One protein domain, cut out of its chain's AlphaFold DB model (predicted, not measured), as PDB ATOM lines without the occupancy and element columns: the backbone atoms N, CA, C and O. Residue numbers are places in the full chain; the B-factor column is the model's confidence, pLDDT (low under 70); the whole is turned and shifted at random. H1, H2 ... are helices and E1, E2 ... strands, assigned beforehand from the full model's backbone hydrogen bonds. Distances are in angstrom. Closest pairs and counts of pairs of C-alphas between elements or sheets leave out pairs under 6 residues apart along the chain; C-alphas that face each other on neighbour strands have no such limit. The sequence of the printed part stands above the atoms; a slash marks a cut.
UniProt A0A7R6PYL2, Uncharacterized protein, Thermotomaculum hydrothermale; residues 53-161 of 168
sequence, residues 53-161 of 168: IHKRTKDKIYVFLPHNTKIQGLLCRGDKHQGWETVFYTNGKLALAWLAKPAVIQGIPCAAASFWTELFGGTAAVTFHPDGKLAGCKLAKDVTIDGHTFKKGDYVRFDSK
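AT A GLANCE: This is residues 53 to 161 of the 168 residues of an uncharacterized protein of Thermotomaculum hydrothermale (UniProt A0A7R6PYL2). A long, twisted and curled antiparallel sheet of seven strands makes the wall of this domain, and three small two-stranded hairpins, E3 with E4, E7 with E8 and E11 with E12, stand in a row along one side of it. The short helix H1 sits beyond one end of the strands, not on the sheet. The printed part has 109 residues, with E1 to E8, then H1, then E9 to E13; the large sheet has the order E1, E2, E5, E6, E9, E10, E13. The class is mostly strand, though named elements hold under half of the residues. The whole is compact, with a radius of gyration of the C-alphas of 13.6 A, and spans 40 by 31 by 21 A.

HOW THE PARTS SIT: E1, residues 53 to 56, is an edge strand and forms a hairpin with E2, residues 60 to 64; N 54 and O 62 are 2.8 A apart. E3, residues 69 to 71, and E4, residues 74 to 76, form a hairpin, with N 71 and O 74 at 2.8 A. E5, residues 85 to 89, is antiparallel to E2, with N 61 and O 88 at 2.8 A. E5 forms a hairpin with E6, residues 94 to 97, with N 87 and O 96 at 2.9 A. The closest C-alphas of E4 and E6, Cys 76 and Ala 97, are 5.9 A apart. E7, residues 103 to 105, and E8, residues 108 to 110, form a hairpin, with N 110 and O 103 at 2.8 A. In H1, residues 115 to 121, every O i to N i+4 pair is within hydrogen-bond range. E9, residues 126 to 128, is antiparallel to E6, with N 126 and O 97 at 2.8 A. E9 forms a hairpin with E10, residues 134 to 138, with N 127 and O 136 at 2.9 A. The closest C-alphas of E8 and E10, Cys 110 and Lys 138, are 5.6 A apart. E11, residues 143 to 145, and E12, residues 148 to 150, form a hairpin, with N 145 and O 148 at 2.9 A. E13, residues 155 to 157, is the other edge strand, antiparallel to E10, with N 156 and O 137 at 3.0 A; E12 and E13 are only just apart, at 8.3 A.

IN THESE COORDINATES: E1 begins at C-alpha 53 (53.740, -22.860, -22.682). From first to last C-alpha E2 measures 13.5 A, E5 13.3 A, E10 11.4 A and H1 9.7 A. E13 ends at C-alpha 157 (37.488, -2.631, -13.911).

THE WHOLE: The C-alphas farthest apart, those of His 81 and Gly 147, are 41.1 A apart. The printed part has no cut and no long link. Mean pLDDT of the printed part is 92.2; residues 81 to 82 and 120 to 121 are under 70.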
ATOM      1  N   ILE A  53      53.228 -23.958 -23.491       91.81
ATOM      2  CA  ILE A  53      53.740 -22.860 -22.682       91.81
ATOM      3  C   ILE A  53      54.542 -21.945 -23.605       91.81
ATOM      4  O   ILE A  53      55.603 -22.331 -24.090       91.81
ATOM      5  N   HIS A  54      54.027 -20.743 -23.856       90.00
ATOM      6  CA  HIS A  54      54.714 -19.730 -24.650       90.00
ATOM      7  C   HIS A  54      55.816 -19.044 -23.839       90.00
ATOM      8  O   HIS A  54      56.941 -18.884 -24.306       90.00
ATOM      9  N   LYS A  55      55.494 -18.656 -22.599       91.81
ATOM     10  CA  LYS A  55      56.400 -17.921 -21.714       91.81
ATOM     11  C   LYS A  55      56.087 -18.208 -20.249       91.81
ATOM     12  O   LYS A  55      54.936 -18.387 -19.863       91.81
ATOM     13  N   ARG A  56      57.117 -18.182 -19.406       94.25
ATOM     14  CA  ARG A  56      56.993 -18.202 -17.943       94.25
ATOM     15  C   ARG A  56      57.720 -17.000 -17.353       94.25
ATOM     16  O   ARG A  56      58.824 -16.675 -17.773       94.25
ATOM     17  N   THR A  57      57.092 -16.340 -16.392       94.38
ATOM     18  CA  THR A  57      57.691 -15.292 -15.559       94.38
ATOM     19  C   THR A  57      57.632 -15.719 -14.093       94.38
ATOM     20  O   THR A  57      57.142 -16.805 -13.781       94.38
ATOM     21  N   LYS A  58      58.132 -14.869 -13.187       93.25
ATOM     22  CA  LYS A  58      58.082 -15.117 -11.739       93.25
ATOM     23  C   LYS A  58      56.658 -15.394 -11.241       93.25
ATOM     24  O   LYS A  58      56.463 -16.304 -10.445       93.25
ATOM     25  N   ASP A  59      55.678 -14.656 -11.765       94.62
ATOM     26  CA  ASP A  59      54.309 -14.666 -11.235       94.62
ATOM     27  C   ASP A  59      53.274 -15.209 -12.224       94.62
ATOM     28  O   ASP A  59      52.133 -15.458 -11.834       94.62
ATOM     29  N   LYS A  60      53.638 -15.384 -13.505       95.88
ATOM     30  CA  LYS A  60      52.695 -15.754 -14.566       95.88
ATOM     31  C   LYS A  60      53.223 -16.825 -15.508       95.88
ATOM     32  O   LYS A  60      54.416 -16.930 -15.785       95.88
ATOM     33  N   ILE A  61      52.295 -17.599 -16.050       95.50
ATOM     34  CA  ILE A  61      52.531 -18.629 -17.054       95.50
ATOM     35  C   ILE A  61      51.592 -18.339 -18.212       95.50
ATOM     36  O   ILE A  61      50.380 -18.253 -18.034       95.50
ATOM     37  N   TYR A  62      52.167 -18.176 -19.388       93.94
ATOM     38  CA  TYR A  62      51.468 -17.807 -20.597       93.94
ATOM     39  C   TYR A  62      51.378 -19.025 -21.502       93.94
ATOM     40  O   TYR A  62      52.400 -19.663 -21.785       93.94
ATOM     41  N   VAL A  63      50.165 -19.376 -21.918       94.25
ATOM     42  CA  VAL A  63      49.921 -20.598 -22.678       94.25
ATOM     43  C   VAL A  63      49.022 -20.360 -23.881       94.25
ATOM     44  O   VAL A  63      48.096 -19.548 -23.855       94.25
ATOM     45  N   PHE A  64      49.252 -21.158 -24.912       93.81
ATOM     46  CA  PHE A  64      48.356 -21.315 -26.042       93.81
ATOM     47  C   PHE A  64      47.567 -22.612 -25.891       93.81
ATOM     48  O   PHE A  64      48.148 -23.699 -25.798       93.81
ATOM     49  N   LEU A  65      46.241 -22.489 -25.849       94.00
ATOM     50  CA  LEU A  65      45.336 -23.628 -25.753       94.00
ATOM     51  C   LEU A  65      45.096 -24.230 -27.149       94.00
ATOM     52  O   LEU A  65      44.829 -23.489 -28.098       94.00
ATOM     53  N   PRO A  66      45.130 -25.565 -27.296       92.94
ATOM     54  CA  PRO A  66      44.977 -26.221 -28.594       92.94
ATOM     55  C   PRO A  66      43.562 -26.081 -29.174       92.94
ATOM     56  O   PRO A  66      43.393 -26.137 -30.388       92.94
ATOM     57  N   HIS A  67      42.557 -25.915 -28.317       92.94
ATOM     58  CA  HIS A  67      41.150 -25.714 -28.660       92.94
ATOM     59  C   HIS A  67      40.442 -24.995 -27.505       92.94
ATOM     60  O   HIS A  67      40.997 -24.861 -26.408       92.94
ATOM     61  N   ASN A  68      39.204 -24.550 -27.729       95.50
ATOM     62  CA  ASN A  68      38.375 -23.971 -26.672       95.50
ATOM     63  C   ASN A  68      38.268 -24.934 -25.483       95.50
ATOM     64  O   ASN A  68      37.777 -26.049 -25.628       95.50
ATOM     65  N   THR A  69      38.708 -24.498 -24.308       95.56
ATOM     66  CA  THR A  69      38.863 -25.357 -23.129       95.56
ATOM     67  C   THR A  69      38.104 -24.760 -21.955       95.56
ATOM     68  O   THR A  69      38.183 -23.557 -21.704       95.56
ATOM     69  N   LYS A  70      37.365 -25.591 -21.211       96.88
ATOM     70  CA  LYS A  70      36.706 -25.149 -19.980       96.88
ATOM     71  C   LYS A  70      37.721 -25.114 -18.836       96.88
ATOM     72  O   LYS A  70      38.227 -26.153 -18.436       96.88
ATOM     73  N   ILE A  71      37.985 -23.929 -18.297       95.50
ATOM     74  CA  ILE A  71      38.969 -23.690 -17.239       95.50
ATOM     75  C   ILE A  71      38.287 -22.897 -16.133       95.50
ATOM     76  O   ILE A  71      37.721 -21.836 -16.386       95.50
ATOM     77  N   GLN A  72      38.285 -23.438 -14.911       94.12
ATOM     78  CA  GLN A  72      37.607 -22.827 -13.756       94.12
ATOM     79  C   GLN A  72      36.147 -22.418 -14.047       94.12
ATOM     80  O   GLN A  72      35.672 -21.374 -13.611       94.12
ATOM     81  N   GLY A  73      35.434 -23.229 -14.835       94.50
ATOM     82  CA  GLY A  73      34.043 -22.964 -15.216       94.50
ATOM     83  C   GLY A  73      33.855 -22.091 -16.463       94.50
ATOM     84  O   GLY A  73      32.759 -22.090 -17.020       94.50
ATOM     85  N   LEU A  74      34.903 -21.426 -16.954       96.81
ATOM     86  CA  LEU A  74      34.849 -20.520 -18.101       96.81
ATOM     87  C   LEU A  74      35.310 -21.218 -19.375       96.81
ATOM     88  O   LEU A  74      36.297 -21.946 -19.363       96.81
ATOM     89  N   LEU A  75      34.610 -20.996 -20.488       97.19
ATOM     90  CA  LEU A  75      35.042 -21.515 -21.785       97.19
ATOM     91  C   LEU A  75      36.085 -20.564 -22.382       97.19
ATOM     92  O   LEU A  75      35.735 -19.581 -23.039       97.19
ATOM     93  N   CYS A  76      37.356 -20.851 -22.118       95.69
ATOM     94  CA  CYS A  76      38.496 -20.103 -22.631       95.69
ATOM     95  C   CYS A  76      38.737 -20.460 -24.097       95.69
ATOM     96  O   CYS A  76      38.665 -21.627 -24.486       95.69
ATOM     97  N   ARG A  77      39.017 -19.447 -24.911       94.06
ATOM     98  CA  ARG A  77      39.290 -19.588 -26.333       94.06
ATOM     99  C   ARG A  77      40.667 -20.208 -26.536       94.06
ATOM    100  O   ARG A  77      41.629 -19.821 -25.879       94.06
ATOM    101  N   GLY A  78      40.742 -21.151 -27.463       92.12
ATOM    102  CA  GLY A  78      41.988 -21.766 -27.894       92.12
ATOM    103  C   GLY A  78      41.923 -22.065 -29.379       92.12
ATOM    104  O   GLY A  78      40.913 -22.573 -29.861       92.12
ATOM    105  N   ASP A  79      42.990 -21.733 -30.090       88.19
ATOM    106  CA  ASP A  79      43.134 -21.975 -31.526       88.19
ATOM    107  C   ASP A  79      44.589 -22.335 -31.847       88.19
ATOM    108  O   ASP A  79      45.253 -21.755 -32.709       88.19
ATOM    109  N   LYS A  80      45.133 -23.278 -31.066       82.19
ATOM    110  CA  LYS A  80      46.536 -23.697 -31.152       82.19
ATOM    111  C   LYS A  80      47.445 -22.472 -31.007       82.19
ATOM    112  O   LYS A  80      47.259 -21.673 -30.099       82.19
ATOM    113  N   HIS A  81      48.411 -22.305 -31.905       69.81
ATOM    114  CA  HIS A  81      49.377 -21.208 -31.889       69.81
ATOM    115  C   HIS A  81      48.816 -19.864 -32.395       69.81
ATOM    116  O   HIS A  81      49.585 -18.924 -32.583       69.81
ATOM    117  N   GLN A  82      47.511 -19.761 -32.670       65.44
ATOM    118  CA  GLN A  82      46.908 -18.562 -33.251       65.44
ATOM    119  C   GLN A  82      46.389 -17.623 -32.154       65.44
ATOM    120  O   GLN A  82      45.246 -17.711 -31.716       65.44
ATOM    121  N   GLY A  83      47.266 -16.718 -31.707       70.88
ATOM    122  CA  GLY A  83      46.963 -15.404 -31.112       70.88
ATOM    123  C   GLY A  83      46.323 -15.335 -29.717       70.88
ATOM    124  O   GLY A  83      46.629 -14.416 -28.961       70.88
ATOM    125  N   TRP A  84      45.452 -16.271 -29.341       84.50
ATOM    126  CA  TRP A  84      44.671 -16.185 -28.104       84.50
ATOM    127  C   TRP A  84      45.419 -16.821 -26.937       84.50
ATOM    128  O   TRP A  84      45.261 -17.999 -26.616       84.50
ATOM    129  N   GLU A  85      46.260 -16.018 -26.301       91.00
ATOM    130  CA  GLU A  85      47.030 -16.440 -25.139       91.00
ATOM    131  C   GLU A  85      46.156 -16.452 -23.877       91.00
ATOM    132  O   GLU A  85      45.508 -15.462 -23.536       91.00
ATOM    133  N   THR A  86      46.139 -17.582 -23.172       95.25
ATOM    134  CA  THR A  86      45.555 -17.694 -21.831       95.25
ATOM    135  C   THR A  86      46.678 -17.585 -20.812       95.25
ATOM    136  O   THR A  86      47.730 -18.205 -20.966       95.25
ATOM    137  N   VAL A  87      46.476 -16.795 -19.761       96.38
ATOM    138  CA  VAL A  87      47.516 -16.534 -18.763       96.38
ATOM    139  C   VAL A  87      47.049 -17.013 -17.406       96.38
ATOM    140  O   VAL A  87      45.925 -16.733 -16.992       96.38
ATOM    141  N   PHE A  88      47.943 -17.685 -16.697       97.31
ATOM    142  CA  PHE A  88      47.756 -18.158 -15.335       97.31
ATOM    143  C   PHE A  88      48.721 -17.446 -14.404       97.31
ATOM    144  O   PHE A  88      49.838 -17.116 -14.794       97.31
ATOM    145  N   TYR A  89      48.314 -17.257 -13.159       96.50
ATOM    146  CA  TYR A  89      49.239 -17.042 -12.061       96.50
ATOM    147  C   TYR A  89      49.991 -18.342 -11.754       96.50
ATOM    148  O   TYR A  89      49.518 -19.442 -12.048       96.50
ATOM    149  N   THR A  90      51.162 -18.246 -11.127       93.81
ATOM    150  CA  THR A  90      51.945 -19.430 -10.724       93.81
ATOM    151  C   THR A  90      51.237 -20.326  -9.711       93.81
ATOM    152  O   THR A  90      51.589 -21.495  -9.606       93.81
ATOM    153  N   ASN A  91      50.199 -19.830  -9.030       92.69
ATOM    154  CA  ASN A  91      49.313 -20.627  -8.176       92.69
ATOM    155  C   ASN A  91      48.248 -21.437  -8.954       92.69
ATOM    156  O   ASN A  91      47.382 -22.047  -8.336       92.69
ATOM    157  N   GLY A  92      48.272 -21.410 -10.291       93.00
ATOM    158  CA  GLY A  92      47.340 -22.135 -11.159       93.00
ATOM    159  C   GLY A  92      46.029 -21.407 -11.448       93.00
ATOM    160  O   GLY A  92      45.263 -21.871 -12.290       93.00
ATOM    161  N   LYS A  93      45.763 -20.259 -10.808       95.56
ATOM    162  CA  LYS A  93      44.552 -19.477 -11.070       95.56
ATOM    163  C   LYS A  93      44.666 -18.685 -12.363       95.56
ATOM    164  O   LYS A  93      45.726 -18.162 -12.701       95.56
ATOM    165  N   LEU A  94      43.551 -18.553 -13.066       96.81
ATOM    166  CA  LEU A  94      43.441 -17.724 -14.262       96.81
ATOM    167  C   LEU A  94      43.815 -16.265 -13.950       96.81
ATOM    168  O   LEU A  94      43.364 -15.712 -12.952       96.81
ATOM    169  N   ALA A  95      44.633 -15.656 -14.803       97.69
ATOM    170  CA  ALA A  95      45.016 -14.244 -14.755       97.69
ATOM    171  C   ALA A  95      44.417 -13.461 -15.929       97.69
ATOM    172  O   ALA A  95      44.016 -12.308 -15.772       97.69
ATOM    173  N   LEU A  96      44.356 -14.092 -17.104       96.56
ATOM    174  CA  LEU A  96      43.745 -13.549 -18.310       96.56
ATOM    175  C   LEU A  96      43.135 -14.687 -19.124       96.56
ATOM    176  O   LEU A  96      43.785 -15.711 -19.336       96.56
ATOM    177  N   ALA A  97      41.918 -14.485 -19.618       95.94
ATOM    178  CA  ALA A  97      41.313 -15.365 -20.601       95.94
ATOM    179  C   ALA A  97      40.496 -14.608 -21.637       95.94
ATOM    180  O   ALA A  97      39.807 -13.633 -21.347       95.94
ATOM    181  N   TRP A  98      40.509 -15.150 -22.844       95.00
ATOM    182  CA  TRP A  98      39.612 -14.766 -23.917       95.00
ATOM    183  C   TRP A  98      38.418 -15.705 -23.881       95.00
ATOM    184  O   TRP A  98      38.593 -16.915 -23.988       95.00
ATOM    185  N   LEU A  99      37.207 -15.194 -23.684       96.19
ATOM    186  CA  LEU A  99      36.034 -16.061 -23.612       96.19
ATOM    187  C   LEU A  99      35.594 -16.482 -25.018       96.19
ATOM    188  O   LEU A  99      35.413 -15.640 -25.894       96.19
ATOM    189  N   ALA A 100      35.368 -17.777 -25.236       94.81
ATOM    190  CA  ALA A 100      34.839 -18.279 -26.506       94.81
ATOM    191  C   ALA A 100      33.344 -17.960 -26.692       94.81
ATOM    192  O   ALA A 100      32.848 -17.934 -27.814       94.81
ATOM    193  N   LYS A 101      32.622 -17.715 -25.590       95.31
ATOM    194  CA  LYS A 101      31.221 -17.274 -25.567       95.31
ATOM    195  C   LYS A 101      30.984 -16.324 -24.388       95.31
ATOM    196  O   LYS A 101      31.733 -16.419 -23.415       95.31
ATOM    197  N   PRO A 102      29.964 -15.446 -24.431       95.94
ATOM    198  CA  PRO A 102      29.664 -14.575 -23.301       95.94
ATOM    199  C   PRO A 102      29.387 -15.399 -22.039       95.94
ATOM    200  O   PRO A 102      28.797 -16.482 -22.116       95.94
ATOM    201  N   ALA A 103      29.813 -14.893 -20.886       97.19
ATOM    202  CA  ALA A 103      29.637 -15.565 -19.603       97.19
ATOM    203  C   ALA A 103      29.393 -14.549 -18.487       97.19
ATOM    204  O   ALA A 103      29.920 -13.440 -18.517       97.19
ATOM    205  N   VAL A 104      28.608 -14.944 -17.486       97.62
ATOM    206  CA  VAL A 104      28.414 -14.146 -16.273       97.62
ATOM    207  C   VAL A 104      29.456 -14.569 -15.245       97.62
ATOM    208  O   VAL A 104      29.508 -15.735 -14.858       97.62
ATOM    209  N   ILE A 105      30.290 -13.627 -14.811       97.38
ATOM    210  CA  ILE A 105      31.384 -13.855 -13.866       97.38
ATOM    211  C   ILE A 105      31.140 -12.956 -12.662       97.38
ATOM    212  O   ILE A 105      31.163 -11.739 -12.800       97.38
ATOM    213  N   GLN A 106      30.878 -13.549 -11.491       95.88
ATOM    214  CA  GLN A 106      30.577 -12.798 -10.258       95.88
ATOM    215  C   GLN A 106      29.436 -11.779 -10.458       95.88
ATOM    216  O   GLN A 106      29.501 -10.647  -9.998       95.88
ATOM    217  N   GLY A 107      28.399 -12.176 -11.207       95.88
ATOM    218  CA  GLY A 107      27.257 -11.317 -11.542       95.88
ATOM    219  C   GLY A 107      27.476 -10.374 -12.732       95.88
ATOM    220  O   GLY A 107      26.507  -9.819 -13.242       95.88
ATOM    221  N   ILE A 108      28.704 -10.243 -13.243       97.62
ATOM    222  CA  ILE A 108      29.031  -9.321 -14.337       97.62
ATOM    223  C   ILE A 108      28.944 -10.036 -15.695       97.62
ATOM    224  O   ILE A 108      29.622 -11.048 -15.893       97.62
ATOM    225  N   PRO A 109      28.130  -9.551 -16.656       97.56
ATOM    226  CA  PRO A 109      28.000 -10.168 -17.972       97.56
ATOM    227  C   PRO A 109      29.187  -9.797 -18.870       97.56
ATOM    228  O   PRO A 109      29.170  -8.770 -19.548       97.56
ATOM    229  N   CYS A 110      30.207 -10.649 -18.911       97.06
ATOM    230  CA  CYS A 110      31.398 -10.445 -19.727       97.06
ATOM    231  C   CYS A 110      31.205 -10.969 -21.160       97.06
ATOM    232  O   CYS A 110      30.635 -12.041 -21.397       97.06
ATOM    233  N   ALA A 111      31.672 -10.191 -22.132       95.38
ATOM    234  CA  ALA A 111      31.568 -10.476 -23.556       95.38
ATOM    235  C   ALA A 111      32.526 -11.589 -24.004       95.38
ATOM    236  O   ALA A 111      33.562 -11.839 -23.390       95.38
ATOM    237  N   ALA A 112      32.181 -12.242 -25.116       94.31
ATOM    238  CA  ALA A 112      33.104 -13.124 -25.818       94.31
ATOM    239  C   ALA A 112      34.166 -12.327 -26.576       94.31
ATOM    240  O   ALA A 112      33.893 -11.237 -27.083       94.31
ATOM    241  N   ALA A 113      35.333 -12.938 -26.750       88.31
ATOM    242  CA  ALA A 113      36.324 -12.481 -27.703       88.31
ATOM    243  C   ALA A 113      35.862 -12.802 -29.130       88.31
ATOM    244  O   ALA A 113      35.607 -13.960 -29.482       88.31
ATOM    245  N   SER A 114      35.768 -11.764 -29.958       83.44
ATOM    246  CA  SER A 114      35.448 -11.875 -31.378       83.44
ATOM    247  C   SER A 114      36.357 -10.963 -32.196       83.44
ATOM    248  O   SER A 114      36.874  -9.978 -31.672       83.44
ATOM    249  N   PHE A 115      36.516 -11.275 -33.485       77.69
ATOM    250  CA  PHE A 115      37.308 -10.468 -34.417       77.69
ATOM    251  C   PHE A 115      36.906  -8.985 -34.385       77.69
ATOM    252  O   PHE A 115      37.754  -8.110 -34.248       77.69
ATOM    253  N   TRP A 116      35.601  -8.709 -34.409       73.50
ATOM    254  CA  TRP A 116      35.065  -7.349 -34.353       73.50
ATOM    255  C   TRP A 116      35.349  -6.653 -33.023       73.50
ATOM    256  O   TRP A 116      35.569  -5.444 -32.990       73.50
ATOM    257  N   THR A 117      35.346  -7.406 -31.919       72.75
ATOM    258  CA  THR A 117      35.613  -6.844 -30.594       72.75
ATOM    259  C   THR A 117      37.044  -6.335 -30.496       72.75
ATOM    260  O   THR A 117      37.213  -5.206 -30.049       72.75
ATOM    261  N   GLU A 118      38.015  -7.111 -30.987       75.00
ATOM    262  CA  GLU A 118      39.425  -6.706 -31.015       75.00
ATOM    263  C   GLU A 118      39.689  -5.579 -32.011       75.00
ATOM    264  O   GLU A 118      40.403  -4.634 -31.688       75.00
ATOM    265  N   LEU A 119      39.100  -5.655 -33.210       72.12
ATOM    266  CA  LEU A 119      39.399  -4.708 -34.283       72.12
ATOM    267  C   LEU A 119      38.808  -3.311 -34.034       72.12
ATOM    268  O   LEU A 119      39.439  -2.317 -34.375       72.12
ATOM    269  N   PHE A 120      37.621  -3.220 -33.424       65.50
ATOM    270  CA  PHE A 120      36.892  -1.946 -33.302       65.50
ATOM    271  C   PHE A 120      36.620  -1.499 -31.870       65.50
ATOM    272  O   PHE A 120      36.153  -0.385 -31.655       65.50
ATOM    273  N   GLY A 121      36.855  -2.352 -30.874       61.38
ATOM    274  CA  GLY A 121      36.356  -2.108 -29.526       61.38
ATOM    275  C   GLY A 121      37.370  -2.306 -28.405       61.38
ATOM    276  O   GLY A 121      36.961  -2.359 -27.244       61.38
ATOM    277  N   GLY A 122      38.655  -2.443 -28.725       74.75
ATOM    278  CA  GLY A 122      39.692  -2.754 -27.745       74.75
ATOM    279  C   GLY A 122      39.598  -4.188 -27.212       74.75
ATOM    280  O   GLY A 122      38.823  -5.007 -27.695       74.75
ATOM    281  N   THR A 123      40.399  -4.495 -26.194       83.31
ATOM    282  CA  THR A 123      40.557  -5.878 -25.727       83.31
ATOM    283  C   THR A 123      39.269  -6.462 -25.129       83.31
ATOM    284  O   THR A 123      38.663  -5.898 -24.216       83.31
ATOM    285  N   ALA A 124      38.863  -7.630 -25.626       88.06
ATOM    286  CA  ALA A 124      37.821  -8.476 -25.045       88.06
ATOM    287  C   ALA A 124      38.344  -9.405 -23.936       88.06
ATOM    288  O   ALA A 124      37.605 -10.271 -23.457       88.06
ATOM    289  N   ALA A 125      39.620  -9.281 -23.562       92.38
ATOM    290  CA  ALA A 125      40.216 -10.120 -22.543       92.38
ATOM    291  C   ALA A 125      39.524  -9.892 -21.196       92.38
ATOM    292  O   ALA A 125      39.287  -8.762 -20.770       92.38
ATOM    293  N   VAL A 126      39.231 -10.989 -20.512       96.88
ATOM    294  CA  VAL A 126      38.793 -10.982 -19.123       96.88
ATOM    295  C   VAL A 126      40.023 -11.161 -18.257       96.88
ATOM    296  O   VAL A 126      40.771 -12.125 -18.435       96.88
ATOM    297  N   THR A 127      40.238 -10.248 -17.320       97.50
ATOM    298  CA  THR A 127      41.370 -10.297 -16.396       97.50
ATOM    299  C   THR A 127      40.909 -10.597 -14.981       97.50
ATOM    300  O   THR A 127      39.801 -10.243 -14.574       97.50
ATOM    301  N   PHE A 128      41.782 -11.249 -14.222       98.25
ATOM    302  CA  PHE A 128      41.506 -11.711 -12.869       98.25
ATOM    303  C   PHE A 128      42.627 -11.313 -11.914       98.25
ATOM    304  O   PHE A 128      43.799 -11.232 -12.295       98.25
ATOM    305  N   HIS A 129      42.264 -11.110 -10.655       97.94
ATOM    306  CA  HIS A 129      43.201 -10.954  -9.549       97.94
ATOM    307  C   HIS A 129      43.794 -12.315  -9.139       97.94
ATOM    308  O   HIS A 129      43.214 -13.354  -9.461       97.94
ATOM    309  N   PRO A 130      44.934 -12.353  -8.417       96.31
ATOM    310  CA  PRO A 130      45.569 -13.607  -7.984       96.31
ATOM    311  C   PRO A 130      44.691 -14.516  -7.118       96.31
ATOM    312  O   PRO A 130      44.964 -15.711  -7.005       96.31
ATOM    313  N   ASP A 131      43.645 -13.971  -6.498       95.38
ATOM    314  CA  ASP A 131      42.654 -14.717  -5.725       95.38
ATOM    315  C   ASP A 131      41.549 -15.343  -6.601       95.38
ATOM    316  O   ASP A 131      40.809 -16.198  -6.115       95.38
ATOM    317  N   GLY A 132      41.502 -15.016  -7.896       94.94
ATOM    318  CA  GLY A 132      40.503 -15.472  -8.862       94.94
ATOM    319  C   GLY A 132      39.304 -14.530  -9.012       94.94
ATOM    320  O   GLY A 132      38.383 -14.845  -9.769       94.94
ATOM    321  N   LYS A 133      39.284 -13.383  -8.320       97.12
ATOM    322  CA  LYS A 133      38.232 -12.375  -8.499       97.12
ATOM    323  C   LYS A 133      38.352 -11.671  -9.842       97.12
ATOM    324  O   LYS A 133      39.449 -11.537 -10.385       97.12
ATOM    325  N   LEU A 134      37.221 -11.223 -10.380       97.81
ATOM    326  CA  LEU A 134      37.202 -10.473 -11.633       97.81
ATOM    327  C   LEU A 134      37.943  -9.143 -11.435       97.81
ATOM    328  O   LEU A 134      37.628  -8.393 -10.520       97.81
ATOM    329  N   ALA A 135      38.923  -8.855 -12.290       97.75
ATOM    330  CA  ALA A 135      39.656  -7.586 -12.292       97.75
ATOM    331  C   ALA A 135      39.174  -6.649 -13.404       97.75
ATOM    332  O   ALA A 135      39.251  -5.426 -13.279       97.75
ATOM    333  N   GLY A 136      38.654  -7.202 -14.496       96.62
ATOM    334  CA  GLY A 136      38.004  -6.423 -15.533       96.62
ATOM    335  C   GLY A 136      37.524  -7.276 -16.691       96.62
ATOM    336  O   GLY A 136      38.042  -8.362 -16.946       96.62
ATOM    337  N   CYS A 137      36.519  -6.766 -17.390       96.38
ATOM    338  CA  CYS A 137      36.059  -7.339 -18.640       96.38
ATOM    339  C   CYS A 137      35.284  -6.312 -19.454       96.38
ATOM    340  O   CYS A 137      34.808  -5.295 -18.942       96.38
ATOM    341  N   LYS A 138      35.121  -6.628 -20.733       95.25
ATOM    342  CA  LYS A 138      34.190  -5.935 -21.610       95.25
ATOM    343  C   LYS A 138      32.773  -6.467 -21.419       95.25
ATOM    344  O   LYS A 138      32.586  -7.680 -21.335       95.25
ATOM    345  N   LEU A 139      31.777  -5.588 -21.391       95.94
ATOM    346  CA  LEU A 139      30.392  -5.957 -21.109       95.94
ATOM    347  C   LEU A 139      29.658  -6.516 -22.333       95.94
ATOM    348  O   LEU A 139      29.710  -5.959 -23.431       95.94
ATOM    349  N   ALA A 140      28.928  -7.616 -22.135       95.38
ATOM    350  CA  ALA A 140      28.136  -8.281 -23.174       95.38
ATOM    351  C   ALA A 140      26.783  -7.601 -23.443       95.38
ATOM    352  O   ALA A 140      26.209  -7.775 -24.522       95.38
ATOM    353  N   LYS A 141      26.269  -6.856 -22.460       96.19
ATOM    354  CA  LYS A 141      24.989  -6.141 -22.483       96.19
ATOM    355  C   LYS A 141      25.031  -4.957 -21.518       96.19
ATOM    356  O   LYS A 141      25.919  -4.904 -20.669       96.19
ATOM    357  N   ASP A 142      24.053  -4.066 -21.637       97.12
ATOM    358  CA  ASP A 142      23.832  -2.987 -20.675       97.12
ATOM    359  C   ASP A 142      23.617  -3.565 -19.268       97.12
ATOM    360  O   ASP A 142      22.934  -4.583 -19.096       97.12
ATOM    361  N   VAL A 143      24.228  -2.941 -18.262       97.06
ATOM    362  CA  VAL A 143      24.144  -3.383 -16.865       97.06
ATOM    363  C   VAL A 143      24.375  -2.219 -15.907       97.06
ATOM    364  O   VAL A 143      25.148  -1.306 -16.197       97.06
ATOM    365  N   THR A 144      23.728  -2.278 -14.746       96.69
ATOM    366  CA  THR A 144      23.986  -1.372 -13.626       96.69
ATOM    367  C   THR A 144      24.860  -2.082 -12.594       96.69
ATOM    368  O   THR A 144      24.501  -3.159 -12.123       96.69
ATOM    369  N   ILE A 145      26.008  -1.495 -12.257       95.75
ATOM    370  CA  ILE A 145      26.990  -2.027 -11.300       95.75
ATOM    371  C   ILE A 145      27.269  -0.933 -10.276       95.75
ATOM    372  O   ILE A 145      27.594   0.187 -10.662       95.75
ATOM    373  N   ASP A 146      27.119  -1.238  -8.985       93.88
ATOM    374  CA  ASP A 146      27.315  -0.281  -7.883       93.88
ATOM    375  C   ASP A 146      26.559   1.055  -8.088       93.88
ATOM    376  O   ASP A 146      27.048   2.124  -7.740       93.88
ATOM    377  N   GLY A 147      25.366   1.007  -8.699       94.69
ATOM    378  CA  GLY A 147      24.541   2.188  -9.002       94.69
ATOM    379  C   GLY A 147      24.903   2.939 -10.292       94.69
ATOM    380  O   GLY A 147      24.185   3.857 -10.682       94.69
ATOM    381  N   HIS A 148      25.957   2.536 -11.004       95.50
ATOM    382  CA  HIS A 148      26.382   3.141 -12.268       95.50
ATOM    383  C   HIS A 148      25.925   2.307 -13.463       95.50
ATOM    384  O   HIS A 148      26.107   1.091 -13.484       95.50
ATOM    385  N   THR A 149      25.339   2.954 -14.470       96.06
ATOM    386  CA  THR A 149      24.877   2.275 -15.689       96.06
ATOM    387  C   THR A 149      25.971   2.277 -16.747       96.06
ATOM    388  O   THR A 149      26.494   3.332 -17.093       96.06
ATOM    389  N   PHE A 150      26.258   1.098 -17.288       96.12
ATOM    390  CA  PHE A 150      27.206   0.880 -18.372       96.12
ATOM    391  C   PHE A 150      26.501   0.299 -19.588       96.12
ATOM    392  O   PHE A 150      25.532  -0.458 -19.465       96.12
ATOM    393  N   LYS A 151      27.004   0.641 -20.767       95.50
ATOM    394  CA  LYS A 151      26.520   0.134 -22.043       95.50
ATOM    395  C   LYS A 151      27.257  -1.128 -22.449       95.50
ATOM    396  O   LYS A 151      28.402  -1.385 -22.071       95.50
ATOM    397  N   LYS A 152      26.589  -1.940 -23.268       94.06
ATOM    398  CA  LYS A 152      27.234  -3.037 -23.989       94.06
ATOM    399  C   LYS A 152      28.502  -2.529 -24.676       94.06
ATOM    400  O   LYS A 152      28.459  -1.576 -25.444       94.06
ATOM    401  N   GLY A 153      29.604  -3.243 -24.473       91.44
ATOM    402  CA  GLY A 153      30.898  -2.893 -25.046       91.44
ATOM    403  C   GLY A 153      31.763  -1.997 -24.162       91.44
ATOM    404  O   GLY A 153      32.958  -1.906 -24.437       91.44
ATOM    405  N   ASP A 154      31.234  -1.428 -23.080       92.75
ATOM    406  CA  ASP A 154      32.069  -0.730 -22.106       92.75
ATOM    407  C   ASP A 154      33.022  -1.716 -21.422       92.75
ATOM    408  O   ASP A 154      32.683  -2.879 -21.171       92.75
ATOM    409  N   TYR A 155      34.235  -1.251 -21.123       93.50
ATOM    410  CA  TYR A 155      35.215  -2.020 -20.363       93.50
ATOM    411  C   TYR A 155      35.215  -1.559 -18.907       93.50
ATOM    412  O   TYR A 155      35.635  -0.441 -18.601       93.50
ATOM    413  N   VAL A 156      34.796  -2.441 -18.003       95.31
ATOM    414  CA  VAL A 156      34.748  -2.173 -16.560       95.31
ATOM    415  C   VAL A 156      35.944  -2.795 -15.845       95.31
ATOM    416  O   VAL A 156      36.507  -3.801 -16.288       95.31
ATOM    417  N   ARG A 157      36.359  -2.181 -14.736       96.50
ATOM    418  CA  ARG A 157      37.488  -2.631 -13.911       96.50
ATOM    419  C   ARG A 157      37.084  -2.673 -12.450       96.50
ATOM    420  O   ARG A 157      36.317  -1.829 -11.999       96.50
ATOM    421  N   PHE A 158      37.662  -3.617 -11.725       97.12
ATOM    422  CA  PHE A 158      37.407  -3.834 -10.311       97.12
ATOM    423  C   PHE A 158      38.723  -3.893  -9.540       97.12
ATOM    424  O   PHE A 158      39.736  -4.395 -10.042       97.12
ATOM    425  N   ASP A 159      38.718  -3.384  -8.313       96.50
ATOM    426  CA  ASP A 159      39.840  -3.554  -7.393       96.50
ATOM    427  C   ASP A 159      39.910  -4.994  -6.845       96.50
ATOM    428  O   ASP A 159      39.062  -5.836  -7.144       96.50
ATOM    429  N   SER A 160      40.933  -5.306  -6.044       95.12
ATOM    430  CA  SER A 160      41.106  -6.644  -5.454       95.12
ATOM    431  C   SER A 160      40.016  -7.024  -4.442       95.12
ATOM    432  O   SER A 160      39.863  -8.195  -4.087       95.12
ATOM    433  N   LYS A 161      39.233  -6.053  -3.966       94.94
ATOM    434  CA  LYS A 161      38.077  -6.290  -3.096       94.94
ATOM    435  C   LYS A 161      36.808  -6.561  -3.907       94.94
ATOM    436  O   LYS A 161      35.856  -7.082  -3.332       94.94
TER     437      LYS A 161